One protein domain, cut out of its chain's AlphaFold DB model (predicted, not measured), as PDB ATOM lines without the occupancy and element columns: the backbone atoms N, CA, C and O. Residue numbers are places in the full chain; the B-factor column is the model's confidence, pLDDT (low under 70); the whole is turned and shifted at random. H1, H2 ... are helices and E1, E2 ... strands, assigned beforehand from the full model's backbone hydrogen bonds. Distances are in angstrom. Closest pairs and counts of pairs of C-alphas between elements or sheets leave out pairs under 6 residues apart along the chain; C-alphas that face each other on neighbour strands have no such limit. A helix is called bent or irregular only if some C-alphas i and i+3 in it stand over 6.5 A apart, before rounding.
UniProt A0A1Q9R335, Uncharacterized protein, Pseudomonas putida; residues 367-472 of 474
ATOM      1  N   GLU A 367    -107.643  35.896  61.921       97.06
ATOM      2  CA  GLU A 367    -108.035  36.543  60.667       97.06
ATOM      3  C   GLU A 367    -109.215  37.492  60.901       97.06
ATOM      4  O   GLU A 367    -109.125  38.683  60.607       97.06
ATOM      5  N   SER A 368    -110.286  36.984  61.511       98.00
ATOM      6  CA  SER A 368    -111.477  37.756  61.868       98.00
ATOM      7  C   SER A 368    -112.212  37.124  63.051       98.00
ATOM      8  O   SER A 368    -111.976  35.966  63.388       98.00
ATOM      9  N   ALA A 369    -113.115  37.869  63.681       97.44
ATOM     10  CA  ALA A 369    -114.110  37.316  64.583       97.44
ATOM     11  C   ALA A 369    -115.387  38.159  64.552       97.44
ATOM     12  O   ALA A 369    -115.326  39.382  64.404       97.44
ATOM     13  N   THR A 370    -116.537  37.508  64.688       97.62
ATOM     14  CA  THR A 370    -117.845  38.167  64.717       97.62
ATOM     15  C   THR A 370    -118.715  37.577  65.811       97.62
ATOM     16  O   THR A 370    -118.757  36.371  66.036       97.62
ATOM     17  N   TRP A 371    -119.432  38.445  66.513       97.50
ATOM     18  CA  TRP A 371    -120.397  38.016  67.510       97.50
ATOM     19  C   TRP A 371    -121.695  37.571  66.844       97.50
ATOM     20  O   TRP A 371    -122.324  38.338  66.111       97.50
ATOM     21  N   VAL A 372    -122.118  36.354  67.156       97.38
ATOM     22  CA  VAL A 372    -123.343  35.729  66.658       97.38
ATOM     23  C   VAL A 372    -124.157  35.188  67.828       97.38
ATOM     24  O   VAL A 372    -123.607  34.857  68.876       97.38
ATOM     25  N   GLN A 373    -125.477  35.105  67.671       96.25
ATOM     26  CA  GLN A 373    -126.313  34.366  68.615       96.25
ATOM     27  C   GLN A 373    -126.467  32.930  68.133       96.25
ATOM     28  O   GLN A 373    -126.728  32.703  66.951       96.25
ATOM     29  N   ARG A 374    -126.313  31.978  69.047       93.31
ATOM     30  CA  ARG A 374    -126.431  30.546  68.774       93.31
ATOM     31  C   ARG A 374    -127.337  29.909  69.813       93.31
ATOM     32  O   ARG A 374    -127.273  30.276  70.985       93.31
ATOM     33  N   ASP A 375    -128.159  28.966  69.373       92.94
ATOM     34  CA  ASP A 375    -128.908  28.096  70.274       92.94
ATOM     35  C   ASP A 375    -127.981  26.965  70.723       92.94
ATOM     36  O   ASP A 375    -127.590  26.106  69.932       92.94
ATOM     37  N   GLU A 376    -127.587  27.002  71.992       90.38
ATOM     38  CA  GLU A 376    -126.647  26.056  72.584       90.38
ATOM     39  C   GLU A 376    -127.357  25.194  73.631       90.38
ATOM     40  O   GLU A 376    -128.139  25.672  74.463       90.38
ATOM     41  N   VAL A 377    -127.081  23.889  73.595       85.12
ATOM     42  CA  VAL A 377    -127.675  22.918  74.521       85.12
ATOM     43  C   VAL A 377    -127.369  23.337  75.964       85.12
ATOM     44  O   VAL A 377    -126.239  23.681  76.296       85.12
ATOM     45  N   GLY A 378    -128.388  23.351  76.826       87.00
ATOM     46  CA  GLY A 378    -128.261  23.738  78.238       87.00
ATOM     47  C   GLY A 378    -128.156  25.245  78.511       87.00
ATOM     48  O   GLY A 378    -128.368  25.651  79.647       87.00
ATOM     49  N   TYR A 379    -127.895  26.076  77.498       87.75
ATOM     50  CA  TYR A 379    -127.784  27.533  77.649       87.75
ATOM     51  C   TYR A 379    -128.890  28.314  76.930       87.75
ATOM     52  O   TYR A 379    -129.109  29.487  77.232       87.75
ATOM     53  N   GLY A 380    -129.597  27.680  75.991       91.94
ATOM     54  CA  GLY A 380    -130.531  28.377  75.115       91.94
ATOM     55  C   GLY A 380    -129.787  29.319  74.170       91.94
ATOM     56  O   GLY A 380    -128.656  29.046  73.764       91.94
ATOM     57  N   ARG A 381    -130.423  30.434  73.812       94.94
ATOM     58  CA  ARG A 381    -129.852  31.402  72.876       94.94
ATOM     59  C   ARG A 381    -128.821  32.295  73.567       94.94
ATOM     60  O   ARG A 381    -129.194  33.188  74.326       94.94
ATOM     61  N   ILE A 382    -127.537  32.091  73.273       94.56
ATOM     62  CA  ILE A 382    -126.418  32.838  73.873       94.56
ATOM     63  C   ILE A 382    -125.513  33.497  72.828       94.56
ATOM     64  O   ILE A 382    -125.510  33.128  71.653       94.56
ATOM     65  N   TRP A 383    -124.755  34.506  73.264       97.31
ATOM     66  CA  TRP A 383    -123.739  35.158  72.442       97.31
ATOM     67  C   TRP A 383    -122.478  34.304  72.341       97.31
ATOM     68  O   TRP A 383    -121.939  33.852  73.349       97.31
ATOM     69  N   SER A 384    -121.995  34.159  71.112       97.38
ATOM     70  CA  SER A 384    -120.774  33.453  70.758       97.38
ATOM     71  C   SER A 384    -119.894  34.333  69.888       97.38
ATOM     72  O   SER A 384    -120.372  34.948  68.930       97.38
ATOM     73  N   LEU A 385    -118.611  34.413  70.223       98.06
ATOM     74  CA  LEU A 385    -117.613  35.016  69.360       98.06
ATOM     75  C   LEU A 385    -117.151  33.948  68.369       98.06
ATOM     76  O   LEU A 385    -116.395  33.046  68.725       98.06
ATOM     77  N   SER A 386    -117.612  34.051  67.126       98.00
ATOM     78  CA  SER A 386    -117.205  33.176  66.031       98.00
ATOM     79  C   SER A 386    -115.872  33.658  65.469       98.00
ATOM     80  O   SER A 386    -115.807  34.681  64.788       98.00
ATOM     81  N   VAL A 387    -114.794  32.955  65.807       98.25
ATOM     82  CA  VAL A 387    -113.407  33.300  65.486       98.25
ATOM     83  C   VAL A 387    -112.937  32.530  64.257       98.25
ATOM     84  O   VAL A 387    -113.008  31.306  64.228       98.25
ATOM     85  N   THR A 388    -112.373  33.227  63.275       98.38
ATOM     86  CA  THR A 388    -111.656  32.640  62.137       98.38
ATOM     87  C   THR A 388    -110.150  32.819  62.357       98.38
ATOM     88  O   THR A 388    -109.650  33.943  62.248       98.38
ATOM     89  N   PRO A 389    -109.391  31.762  62.694       97.06
ATOM     90  CA  PRO A 389    -107.935  31.841  62.771       97.06
ATOM     91  C   PRO A 389    -107.293  31.912  61.383       97.06
ATOM     92  O   PRO A 389    -107.792  31.307  60.432       97.06
ATOM     93  N   THR A 390    -106.133  32.565  61.294       96.19
ATOM     94  CA  THR A 390    -105.280  32.505  60.097       96.19
ATOM     95  C   THR A 390    -104.755  31.081  59.882       96.19
ATOM     96  O   THR A 390    -104.750  30.261  60.803       96.19
ATOM     97  N   ALA A 391    -104.214  30.784  58.695       92.69
ATOM     98  CA  ALA A 391    -103.544  29.501  58.444       92.69
ATOM     99  C   ALA A 391    -102.442  29.195  59.482       92.69
ATOM    100  O   ALA A 391    -102.335  28.067  59.957       92.69
ATOM    101  N   CYS A 392    -101.678  30.215  59.898       91.00
ATOM    102  CA  CYS A 392    -100.673  30.069  60.952       91.00
ATOM    103  C   CYS A 392    -101.313  29.874  62.337       91.00
ATOM    104  O   CYS A 392    -100.895  28.997  63.084       91.00
ATOM    105  N   GLY A 393    -102.377  30.621  62.659       89.25
ATOM    106  CA  GLY A 393    -103.124  30.474  63.912       89.25
ATOM    107  C   GLY A 393    -103.777  29.102  64.099       89.25
ATOM    108  O   GLY A 393    -103.928  28.645  65.226       89.25
ATOM    109  N   ARG A 394    -104.101  28.390  63.013       93.00
ATOM    110  CA  ARG A 394    -104.557  26.986  63.075       93.00
ATOM    111  C   ARG A 394    -103.437  26.014  63.430       93.00
ATOM    112  O   ARG A 394    -103.686  24.997  64.069       93.00
ATOM    113  N   GLN A 395    -102.207  26.338  63.036       88.19
ATOM    114  CA  GLN A 395    -100.999  25.569  63.345       88.19
ATOM    115  C   GLN A 395    -100.266  26.123  64.568       88.19
ATOM    116  O   GLN A 395     -99.053  25.956  64.714       88.19
ATOM    117  N   ILE A 396    -101.009  26.786  65.455       80.81
ATOM    118  CA  ILE A 396    -100.452  27.398  66.647       80.81
ATOM    119  C   ILE A 396     -99.784  26.358  67.542       80.81
ATOM    120  O   ILE A 396    -100.286  25.250  67.773       80.81
ATOM    121  N   ARG A 397     -98.615  26.735  68.045       73.75
ATOM    122  CA  ARG A 397     -97.868  25.939  69.006       73.75
ATOM    123  C   ARG A 397     -98.417  26.180  70.405       73.75
ATOM    124  O   ARG A 397     -98.896  27.267  70.719       73.75
ATOM    125  N   ALA A 398     -98.271  25.192  71.284       57.38
ATOM    126  CA  ALA A 398     -98.729  25.320  72.664       57.38
ATOM    127  C   ALA A 398     -98.133  26.551  73.387       57.38
ATOM    128  O   ALA A 398     -98.806  27.152  74.221       57.38
ATOM    129  N   ASP A 399     -96.905  26.963  73.039       52.34
ATOM    130  CA  ASP A 399     -96.225  28.143  73.589       52.34
ATOM    131  C   ASP A 399     -96.698  29.496  73.018       52.34
ATOM    132  O   ASP A 399     -96.297  30.540  73.535       52.34
ATOM    133  N   ASP A 400     -97.565  29.488  72.001       62.94
ATOM    134  CA  ASP A 400     -98.137  30.679  71.355       62.94
ATOM    135  C   ASP A 400     -99.622  30.904  71.696       62.94
ATOM    136  O   ASP A 400    -100.159  31.979  71.427       62.94
ATOM    137  N   ASN A 401    -100.283  29.945  72.354       69.50
ATOM    138  CA  ASN A 401    -101.702  30.008  72.733       69.50
ATOM    139  C   ASN A 401    -102.101  31.321  73.424       69.50
ATOM    140  O   ASN A 401    -103.144  31.907  73.132       69.50
ATOM    141  N   ALA A 402    -101.254  31.817  74.325       53.56
ATOM    142  CA  ALA A 402    -101.499  33.083  74.999       53.56
ATOM    143  C   ALA A 402    -101.323  34.295  74.078       53.56
ATOM    144  O   ALA A 402    -102.083  35.246  74.201       53.56
ATOM    145  N   ALA A 403    -100.382  34.259  73.130       59.66
ATOM    146  CA  ALA A 403    -100.211  35.333  72.153       59.66
ATOM    147  C   ALA A 403    -101.435  35.438  71.229       59.66
ATOM    148  O   ALA A 403    -101.918  36.542  70.973       59.66
ATOM    149  N   MET A 404    -101.996  34.300  70.807       84.56
ATOM    150  CA  MET A 404    -103.264  34.262  70.072       84.56
ATOM    151  C   MET A 404    -104.438  34.760  70.911       84.56
ATOM    152  O   MET A 404    -105.244  35.543  70.411       84.56
ATOM    153  N   TYR A 405    -104.526  34.365  72.184       77.19
ATOM    154  CA  TYR A 405    -105.574  34.869  73.070       77.19
ATOM    155  C   TYR A 405    -105.453  36.375  73.306       77.19
ATOM    156  O   TYR A 405    -106.440  37.095  73.208       77.19
ATOM    157  N   SER A 406    -104.242  36.879  73.545       59.19
ATOM    158  CA  SER A 406    -103.982  38.314  73.660       59.19
ATOM    159  C   SER A 406    -104.340  39.057  72.375       59.19
ATOM    160  O   SER A 406    -104.891  40.151  72.446       59.19
ATOM    161  N   GLU A 407    -104.069  38.484  71.196       80.69
ATOM    162  CA  GLU A 407    -104.519  39.057  69.926       80.69
ATOM    163  C   GLU A 407    -106.049  39.116  69.841       80.69
ATOM    164  O   GLU A 407    -106.593  40.153  69.455       80.69
ATOM    165  N   LEU A 408    -106.733  38.038  70.225       86.88
ATOM    166  CA  LEU A 408    -108.189  37.955  70.223       86.88
ATOM    167  C   LEU A 408    -108.815  38.982  71.179       86.88
ATOM    168  O   LEU A 408    -109.665  39.765  70.758       86.88
ATOM    169  N   VAL A 409    -108.349  39.042  72.429       66.00
ATOM    170  CA  VAL A 409    -108.800  40.015  73.438       66.00
ATOM    171  C   VAL A 409    -108.513  41.444  72.976       66.00
ATOM    172  O   VAL A 409    -109.377  42.309  73.076       66.00
ATOM    173  N   ARG A 410    -107.340  41.708  72.389       76.38
ATOM    174  CA  ARG A 410    -106.994  43.035  71.855       76.38
ATOM    175  C   ARG A 410    -107.927  43.478  70.726       76.38
ATOM    176  O   ARG A 410    -108.199  44.669  70.612       76.38
ATOM    177  N   LYS A 411    -108.360  42.556  69.863       78.94
ATOM    178  CA  LYS A 411    -109.225  42.866  68.714       78.94
ATOM    179  C   LYS A 411    -110.716  42.914  69.082       78.94
ATOM    180  O   LYS A 411    -111.435  43.710  68.489       78.94
ATOM    181  N   TYR A 412    -111.169  42.088  70.030       88.44
ATOM    182  CA  TYR A 412    -112.601  41.828  70.259       88.44
ATOM    183  C   TYR A 412    -113.053  41.885  71.730       88.44
ATOM    184  O   TYR A 412    -114.251  41.810  71.993       88.44
ATOM    185  N   GLY A 413    -112.135  42.028  72.691       74.56
ATOM    186  CA  GLY A 413    -112.420  41.944  74.132       74.56
ATOM    187  C   GLY A 413    -113.121  43.160  74.747       74.56
ATOM    188  O   GLY A 413    -113.607  43.064  75.866       74.56
ATOM    189  N   ASN A 414    -113.208  44.287  74.032       76.75
ATOM    190  CA  ASN A 414    -113.908  45.495  74.507       76.75
ATOM    191  C   ASN A 414    -115.422  45.453  74.250       76.75
ATOM    192  O   ASN A 414    -116.136  46.395  74.594       76.75
ATOM    193  N   ASP A 415    -115.907  44.410  73.584       94.69
ATOM    194  CA  ASP A 415    -117.322  44.267  73.291       94.69
ATOM    195  C   ASP A 415    -118.096  43.896  74.569       94.69
ATOM    196  O   ASP A 415    -117.693  42.951  75.246       94.69
ATOM    197  N   PRO A 416    -119.224  44.556  74.899       88.50
ATOM    198  CA  PRO A 416    -120.029  44.224  76.080       88.50
ATOM    199  C   PRO A 416    -120.514  42.770  76.130       88.50
ATOM    200  O   PRO A 416    -120.882  42.275  77.192       88.50
ATOM    201  N   ARG A 417    -120.540  42.078  74.984       94.94
ATOM    202  CA  ARG A 417    -120.867  40.649  74.911       94.94
ATOM    203  C   ARG A 417    -119.757  39.764  75.473       94.94
ATOM    204  O   ARG A 417    -120.053  38.631  75.843       94.94
ATOM    205  N   TRP A 418    -118.522  40.262  75.587       88.12
ATOM    206  CA  TRP A 418    -117.418  39.611  76.295       88.12
ATOM    207  C   TRP A 418    -117.616  39.727  77.815       88.12
ATOM    208  O   TRP A 418    -116.916  40.460  78.509       88.12
ATOM    209  N   ASP A 419    -118.599  38.999  78.343       86.12
ATOM    210  CA  ASP A 419    -118.943  39.006  79.766       86.12
ATOM    211  C   ASP A 419    -118.778  37.613  80.397       86.12
ATOM    212  O   ASP A 419    -119.707  36.797  80.424       86.12
ATOM    213  N   GLU A 420    -117.587  37.375  80.950       79.50
ATOM    214  CA  GLU A 420    -117.233  36.169  81.712       79.50
ATOM    215  C   GLU A 420    -117.544  36.300  83.219       79.50
ATOM    216  O   GLU A 420    -116.934  35.623  84.054       79.50
ATOM    217  N   SER A 421    -118.473  37.179  83.615       67.81
ATOM    218  CA  SER A 421    -118.918  37.268  85.012       67.81
ATOM    219  C   SER A 421    -119.491  35.923  85.471       67.81
ATOM    220  O   SER A 421    -120.523  35.474  84.971       67.81
ATOM    221  N   GLY A 422    -118.805  35.278  86.420       71.19
ATOM    222  CA  GLY A 422    -119.135  33.938  86.925       71.19
ATOM    223  C   GLY A 422    -118.456  32.774  86.188       71.19
ATOM    224  O   GLY A 422    -118.592  31.630  86.612       71.19
ATOM    225  N   THR A 423    -117.697  33.046  85.125       76.06
ATOM    226  CA  THR A 423    -117.068  32.049  84.235       76.06
ATOM    227  C   THR A 423    -115.658  32.463  83.794       76.06
ATOM    228  O   THR A 423    -115.151  31.977  82.786       76.06
ATOM    229  N   ALA A 424    -115.009  33.352  84.554       62.38
ATOM    230  CA  ALA A 424    -113.716  33.950  84.228       62.38
ATOM    231  C   ALA A 424    -112.685  32.920  83.731       62.38
ATOM    232  O   ALA A 424    -112.418  31.921  84.406       62.38
ATOM    233  N   GLY A 425    -112.101  33.183  82.558       62.16
ATOM    234  CA  GLY A 425    -111.093  32.334  81.919       62.16
ATOM    235  C   GLY A 425    -111.657  31.271  80.970       62.16
ATOM    236  O   GLY A 425    -110.874  30.585  80.312       62.16
ATOM    237  N   THR A 426    -112.982  31.146  80.845       83.25
ATOM    238  CA  THR A 426    -113.620  30.184  79.934       83.25
ATOM    239  C   THR A 426    -113.264  30.442  78.472       83.25
ATOM    240  O   THR A 426    -112.994  29.497  77.732       83.25
ATOM    241  N   MET A 427    -113.175  31.707  78.053       88.38
ATOM    242  CA  MET A 427    -112.849  32.079  76.672       88.38
ATOM    243  C   MET A 427    -111.431  31.636  76.290       88.38
ATOM    244  O   MET A 427    -111.200  31.184  75.168       88.38
ATOM    245  N   TYR A 428    -110.488  31.709  77.235       82.69
ATOM    246  CA  TYR A 428    -109.128  31.206  77.050       82.69
ATOM    247  C   TYR A 428    -109.111  29.681  76.917       82.69
ATOM    248  O   TYR A 428    -108.557  29.151  75.954       82.69
ATOM    249  N   THR A 429    -109.761  28.971  77.843       79.81
ATOM    250  CA  THR A 429    -109.846  27.503  77.819       79.81
ATOM    251  C   THR A 429    -110.470  26.999  76.517       79.81
ATOM    252  O   THR A 429    -109.933  26.081  75.895       79.81
ATOM    253  N   GLN A 430    -111.569  27.616  76.073       93.50
ATOM    254  CA  GLN A 430    -112.242  27.273  74.819       93.50
ATOM    255  C   GLN A 430    -111.325  27.505  73.613       93.50
ATOM    256  O   GLN A 430    -111.178  26.604  72.787       93.50
ATOM    257  N   LEU A 431    -110.638  28.654  73.542       91.19
ATOM    258  CA  LEU A 431    -109.696  28.955  72.459       91.19
ATOM    259  C   LEU A 431    -108.600  27.884  72.358       91.19
ATOM    260  O   LEU A 431    -108.335  27.357  71.277       91.19
ATOM    261  N   VAL A 432    -107.977  27.546  73.489       86.94
ATOM    262  CA  VAL A 432    -106.892  26.558  73.533       86.94
ATOM    263  C   VAL A 432    -107.405  25.158  73.206       86.94
ATOM    264  O   VAL A 432    -106.765  24.425  72.452       86.94
ATOM    265  N   CYS A 433    -108.578  24.784  73.712       85.44
ATOM    266  CA  CYS A 433    -109.194  23.507  73.379       85.44
ATOM    267  C   CYS A 433    -109.472  23.397  71.873       85.44
ATOM    268  O   CYS A 433    -109.152  22.368  71.268       85.44
ATOM    269  N   HIS A 434    -110.002  24.455  71.250       94.31
ATOM    270  CA  HIS A 434    -110.250  24.499  69.811       94.31
ATOM    271  C   HIS A 434    -108.957  24.326  69.007       94.31
ATOM    272  O   HIS A 434    -108.911  23.511  68.085       94.31
ATOM    273  N   ALA A 435    -107.889  25.020  69.409       87.62
ATOM    274  CA  ALA A 435    -106.570  24.913  68.793       87.62
ATOM    275  C   ALA A 435    -105.956  23.504  68.890       87.62
ATOM    276  O   ALA A 435    -105.138  23.123  68.050       87.62
ATOM    277  N   ILE A 436    -106.332  22.706  69.891       84.88
ATOM    278  CA  ILE A 436    -105.796  21.351  70.092       84.88
ATOM    279  C   ILE A 436    -106.663  20.291  69.409       84.88
ATOM    280  O   ILE A 436    -106.130  19.404  68.751       84.88
ATOM    281  N   THR A 437    -107.984  20.368  69.563       83.00
ATOM    282  CA  THR A 437    -108.890  19.247  69.254       83.00
ATOM    283  C   THR A 437    -109.602  19.382  67.915       83.00
ATOM    284  O   THR A 437    -109.900  18.380  67.274       83.00
ATOM    285  N   VAL A 438    -109.887  20.612  67.482       87.25
ATOM    286  CA  VAL A 438    -110.752  20.887  66.323       87.25
ATOM    287  C   VAL A 438    -110.221  22.052  65.479       87.25
ATOM    288  O   VAL A 438    -110.990  22.843  64.927       87.25
ATOM    289  N   ARG A 439    -108.890  22.156  65.366       92.50
ATOM    290  CA  ARG A 439    -108.179  23.281  64.725       92.50
ATOM    291  C   ARG A 439    -108.574  23.548  63.271       92.50
ATOM    292  O   ARG A 439    -108.519  24.692  62.817       92.50
ATOM    293  N   ASP A 440    -109.038  22.515  62.573       91.12
ATOM    294  CA  ASP A 440    -109.427  22.586  61.162       91.12
ATOM    295  C   ASP A 440    -110.858  23.107  60.951       91.12
ATOM    296  O   ASP A 440    -111.238  23.421  59.823       91.12
ATOM    297  N   LYS A 441    -111.661  23.272  62.018       92.06
ATOM    298  CA  LYS A 441    -112.989  23.898  61.902       92.06
ATOM    299  C   LYS A 441    -112.847  25.319  61.357       92.06
ATOM    300  O   LYS A 441    -112.090  26.091  61.945       92.06
ATOM    301  N   PRO A 442    -113.600  25.719  60.316       92.38
ATOM    302  CA  PRO A 442    -113.449  27.036  59.695       92.38
ATOM    303  C   PRO A 442    -113.629  28.174  60.705       92.38
ATOM    304  O   PRO A 442    -112.877  29.144  60.658       92.38
ATOM    305  N   GLN A 443    -114.537  28.006  61.667       96.31
ATOM    306  CA  GLN A 443    -114.752  28.939  62.766       96.31
ATOM    307  C   GLN A 443    -114.691  28.226  64.118       96.31
ATOM    308  O   GLN A 443    -115.149  27.088  64.262       96.31
ATOM    309  N   TRP A 444    -114.127  28.907  65.110       96.19
ATOM    310  CA  TRP A 444    -114.096  28.506  66.511       96.19
ATOM    311  C   TRP A 444    -115.065  29.399  67.277       96.19
ATOM    312  O   TRP A 444    -114.879  30.609  67.331       96.19
ATOM    313  N   ASN A 445    -116.121  28.806  67.818       96.25
ATOM    314  CA  ASN A 445    -117.164  29.529  68.532       96.25
ATOM    315  C   ASN A 445    -116.801  29.541  70.016       96.25
ATOM    316  O   ASN A 445    -116.635  28.476  70.600       96.25
ATOM    317  N   LEU A 446    -116.600  30.732  70.580       96.44
ATOM    318  CA  LEU A 446    -116.194  30.917  71.972       96.44
ATOM    319  C   LEU A 446    -117.300  31.664  72.720       96.44
ATOM    320  O   LEU A 446    -117.657  32.786  72.348       96.44
ATOM    321  N   GLU A 447    -117.843  31.062  73.773       96.25
ATOM    322  CA  GLU A 447    -118.977  31.611  74.519       96.25
ATOM    323  C   GLU A 447    -118.590  32.024  75.952       96.25
ATOM    324  O   GLU A 447    -118.268  31.161  76.776       96.25
ATOM    325  N   PRO A 448    -118.707  33.314  76.320       92.00
ATOM    326  CA  PRO A 448    -118.302  33.808  77.642       92.00
ATOM    327  C   PRO A 448    -119.080  33.210  78.814       92.00
ATOM    328  O   PRO A 448    -118.599  33.233  79.938       92.00
ATOM    329  N   LYS A 449    -120.283  32.670  78.578       93.31
ATOM    330  CA  LYS A 449    -121.154  32.091  79.618       93.31
ATOM    331  C   LYS A 449    -120.927  30.602  79.872       93.31
ATOM    332  O   LYS A 449    -121.571  30.036  80.756       93.31
ATOM    333  N   ARG A 450    -120.025  29.956  79.129       87.44
ATOM    334  CA  ARG A 450    -119.712  28.545  79.362       87.44
ATOM    335  C   ARG A 450    -118.974  28.343  80.668       87.44
ATOM    336  O   ARG A 450    -118.084  29.122  81.007       87.44
ATOM    337  N   VAL A 451    -119.297  27.259  81.365       84.81
ATOM    338  CA  VAL A 451    -118.589  26.887  82.592       84.81
ATOM    339  C   VAL A 451    -117.110  26.692  82.270       84.81
ATOM    340  O   VAL A 451    -116.764  25.934  81.361       84.81
ATOM    341  N   ASN A 452    -116.243  27.386  83.008       82.94
ATOM    342  CA  ASN A 452    -114.805  27.248  82.838       82.94
ATOM    343  C   ASN A 452    -114.347  25.902  83.419       82.94
ATOM    344  O   ASN A 452    -114.477  25.665  84.620       82.94
ATOM    345  N   LEU A 453    -113.828  25.028  82.560       76.94
ATOM    346  CA  LEU A 453    -113.277  23.729  82.942       76.94
ATOM    347  C   LEU A 453    -111.747  23.764  82.912       76.94
ATOM    348  O   LEU A 453    -111.139  24.642  82.300       76.94
ATOM    349  N   SER A 454    -111.105  22.759  83.510       76.62
ATOM    350  CA  SER A 454    -109.701  22.491  83.188       76.62
ATOM    351  C   SER A 454    -109.559  22.165  81.694       76.62
ATOM    352  O   SER A 454    -110.454  21.563  81.095       76.62
ATOM    353  N   LEU A 455    -108.423  22.514  81.083       71.50
ATOM    354  CA  LEU A 455    -108.178  22.194  79.672       71.50
ATOM    355  C   LEU A 455    -108.280  20.681  79.411       71.50
ATOM    356  O   LEU A 455    -108.875  20.274  78.418       71.50
ATOM    357  N   SER A 456    -107.781  19.848  80.328       72.94
ATOM    358  CA  SER A 456    -107.925  18.390  80.249       72.94
ATOM    359  C   SER A 456    -109.392  17.960  80.204       72.94
ATOM    360  O   SER A 456    -109.764  17.207  79.310       72.94
ATOM    361  N   ALA A 457    -110.242  18.488  81.090       72.50
ATOM    362  CA  ALA A 457    -111.669  18.169  81.083       72.50
ATOM    363  C   ALA A 457    -112.339  18.644  79.781       72.50
ATOM    364  O   ALA A 457    -113.016  17.856  79.121       72.50
ATOM    365  N   ALA A 458    -112.065  19.880  79.344       80.88
ATOM    366  CA  ALA A 458    -112.629  20.460  78.123       80.88
ATOM    367  C   ALA A 458    -112.318  19.638  76.854       80.88
ATOM    368  O   ALA A 458    -113.180  19.499  75.982       80.88
ATOM    369  N   THR A 459    -111.116  19.055  76.765       80.19
ATOM    370  CA  THR A 459    -110.698  18.220  75.620       80.19
ATOM    371  C   THR A 459    -111.321  16.823  75.589       80.19
ATOM    372  O   THR A 459    -111.260  16.156  74.562       80.19
ATOM    373  N   THR A 460    -111.939  16.385  76.688       79.62
ATOM    374  CA  THR A 460    -112.547  15.044  76.816       79.62
ATOM    375  C   THR A 460    -114.072  15.053  76.698       79.62
ATOM    376  O   THR A 460    -114.710  14.007  76.797       79.62
ATOM    377  N   LEU A 461    -114.674  16.227  76.487       78.50
ATOM    378  CA  LEU A 461    -116.121  16.368  76.371       78.50
ATOM    379  C   LEU A 461    -116.660  15.723  75.080       78.50
ATOM    380  O   LEU A 461    -116.046  15.886  74.024       78.50
ATOM    381  N   PRO A 462    -117.869  15.125  75.109       73.75
ATOM    382  CA  PRO A 462    -118.537  14.610  73.908       73.75
ATOM    383  C   PRO A 462    -118.743  15.666  72.812       73.75
ATOM    384  O   PRO A 462    -118.731  15.344  71.628       73.75
ATOM    385  N   TYR A 463    -118.904  16.932  73.208       72.25
ATOM    386  CA  TYR A 463    -119.096  18.072  72.306       72.25
ATOM    387  C   TYR A 463    -117.841  18.935  72.134       72.25
ATOM    388  O   TYR A 463    -117.977  20.048  71.641       72.25
ATOM    389  N   ALA A 464    -116.665  18.432  72.542       70.62
ATOM    390  CA  ALA A 464    -115.319  19.015  72.434       70.62
ATOM    391  C   ALA A 464    -115.248  20.554  72.510       70.62
ATOM    392  O   ALA A 464    -115.619  21.259  71.572       70.62
ATOM    393  N   CYS A 465    -114.683  21.074  73.604       83.56
ATOM    394  CA  CYS A 465    -114.511  22.512  73.884       83.56
ATOM    395  C   CYS A 465    -115.785  23.282  74.245       83.56
ATOM    396  O   CYS A 465    -115.689  24.339  74.861       83.56
ATOM    397  N   ASN A 466    -116.959  22.715  73.977       86.06
ATOM    398  CA  ASN A 466    -118.253  23.291  74.319       86.06
ATOM    399  C   ASN A 466    -118.793  22.701  75.633       86.06
ATOM    400  O   ASN A 466    -119.660  21.827  75.611       86.06
ATOM    401  N   SER A 467    -118.289  23.166  76.783       87.44
ATOM    402  CA  SER A 467    -118.797  22.757  78.106       87.44
ATOM    403  C   SER A 467    -120.267  23.133  78.303       87.44
ATOM    404  O   SER A 467    -120.695  24.219  77.911       87.44
ATOM    405  N   LEU A 468    -121.041  22.220  78.890       88.44
ATOM    406  CA  LEU A 468    -122.443  22.394  79.272       88.44
ATOM    407  C   LEU A 468    -122.551  22.800  80.752       88.44
ATOM    408  O   LEU A 468    -121.630  22.529  81.525       88.44
ATOM    409  N   PRO A 469    -123.688  23.357  81.214       86.00
ATOM    410  CA  PRO A 469    -123.868  23.639  82.639       86.00
ATOM    411  C   PRO A 469    -123.757  22.373  83.500       86.00
ATOM    412  O   PRO A 469    -123.246  22.423  84.614       86.00
ATOM    413  N   SER A 470    -124.176  21.221  82.960       83.12
ATOM    414  CA  SER A 470    -124.059  19.905  83.602       83.12
ATOM    415  C   SER A 470    -122.620  19.402  83.744       83.12
ATOM    416  O   SER A 470    -122.393  18.431  84.461       83.12
ATOM    417  N   ASP A 471    -121.655  20.022  83.061       80.25
ATOM    418  CA  ASP A 471    -120.237  19.677  83.185       80.25
ATOM    419  C   ASP A 471    -119.554  20.429  84.340       80.25
ATOM    420  O   ASP A 471    -118.379  20.193  84.616       80.25
ATOM    421  N   ALA A 472    -120.270  21.319  85.040       65.88
ATOM    422  CA  ALA A 472    -119.736  22.029  86.193       65.88
ATOM    423  C   ALA A 472    -119.260  21.062  87.286       65.88
ATOM    424  O   ALA A 472    -120.038  20.280  87.830       65.88
TER     425      ALA A 472
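Overview. This is residues 367 to 472 of the 474 residues of an uncharacterized protein of Pseudomonas putida (UniProt A0A1Q9R335). A long, bent hairpin of two strands, E1 and E2, with the short strand E3 beside E2, makes a small sheet; two helices cover one face of it, H2 across the hairpin and H3 along E3. H4 packs on H3 and has no contact with the sheet, while tiny H1 follows the end of E2. The printed part has 106 residues with four named helices and three named strands, in the order E1 E2 H1 H2 H3 E3 H4; the sheet runs E1, E2, E3, all antiparallel, and the class is mixed, helices and strands. The whole is compact, with a radius of gyration of the C-alphas of 12.6 A, and spans 33 by 30 by 22 A.

Along the chain. E1, residues 367 to 376, begins at C-alpha 367 (-108.035, 36.543, 60.667), is 24.5 A long and bends by 68 degrees at residue 373. E2, residues 380 to 389, is 26.0 A long and bends by 53 degrees at residue 383. H1 is residues 391 to 394. H2, residues 401 to 412, is 16.3 A long and begins at C-alpha 401 (-101.702, 30.008, 72.733). H3, residues 426 to 437, is 16.0 A long. E3 is residues 444 to 446, and H4, residues 455 to 459, ends at C-alpha 459 (-110.698, 18.220, 75.620).

Arrangement. E1 and E2 form an antiparallel hairpin at 159 degrees, with N 370 and O 386 within hydrogen-bond range at 2.9 A. E2 and E3 are antiparallel at 134 degrees, with N 385 and O 446 within range at 2.8 A. The sheet is only just strongly twisted, its C-alphas up to 4.2 A off the best plane. H2 is on the sheet at a height of 10.0 A, across the strands, at 67 degrees to E2 on the local plane; its closest C-alphas to E1 are Tyr 412 and Ala 369, 7.4 A. H3 is on the same face at a height of 7.1 A, over E3 and along it at 22 degrees on the local plane; the closest C-alphas, of Met 427 and Leu 446, are 5.9 A apart. H2 and H3 only just touch, with 3 pairs of C-alphas within 8 A, the closest those of Asn 401 and Val 432 at 6.3 A; their tilt is steep, 53 degrees, opposite ways. H3 and H4 touch, the closest C-alphas being those of Thr 429 and Leu 455 at 5.9 A. H1 is close to but not clearly touching H3, C-alphas 394 and 435 being 6.4 A apart. Each O i to N i+4 pair in H2, H3 and H4 is within hydrogen-bond range; H1 is too short for one.

Size, cuts and confidence. The C-alphas of Gly 380 and Asp 399, the two farthest apart, are 34.3 A from each other. The printed part has no cut. The link from H2 to H3, 13 residues, is long, and residues 460 to 472 hold no named element. Mean pLDDT of the printed part is 84.4; 12 residues are under 70, among them 398 to 403.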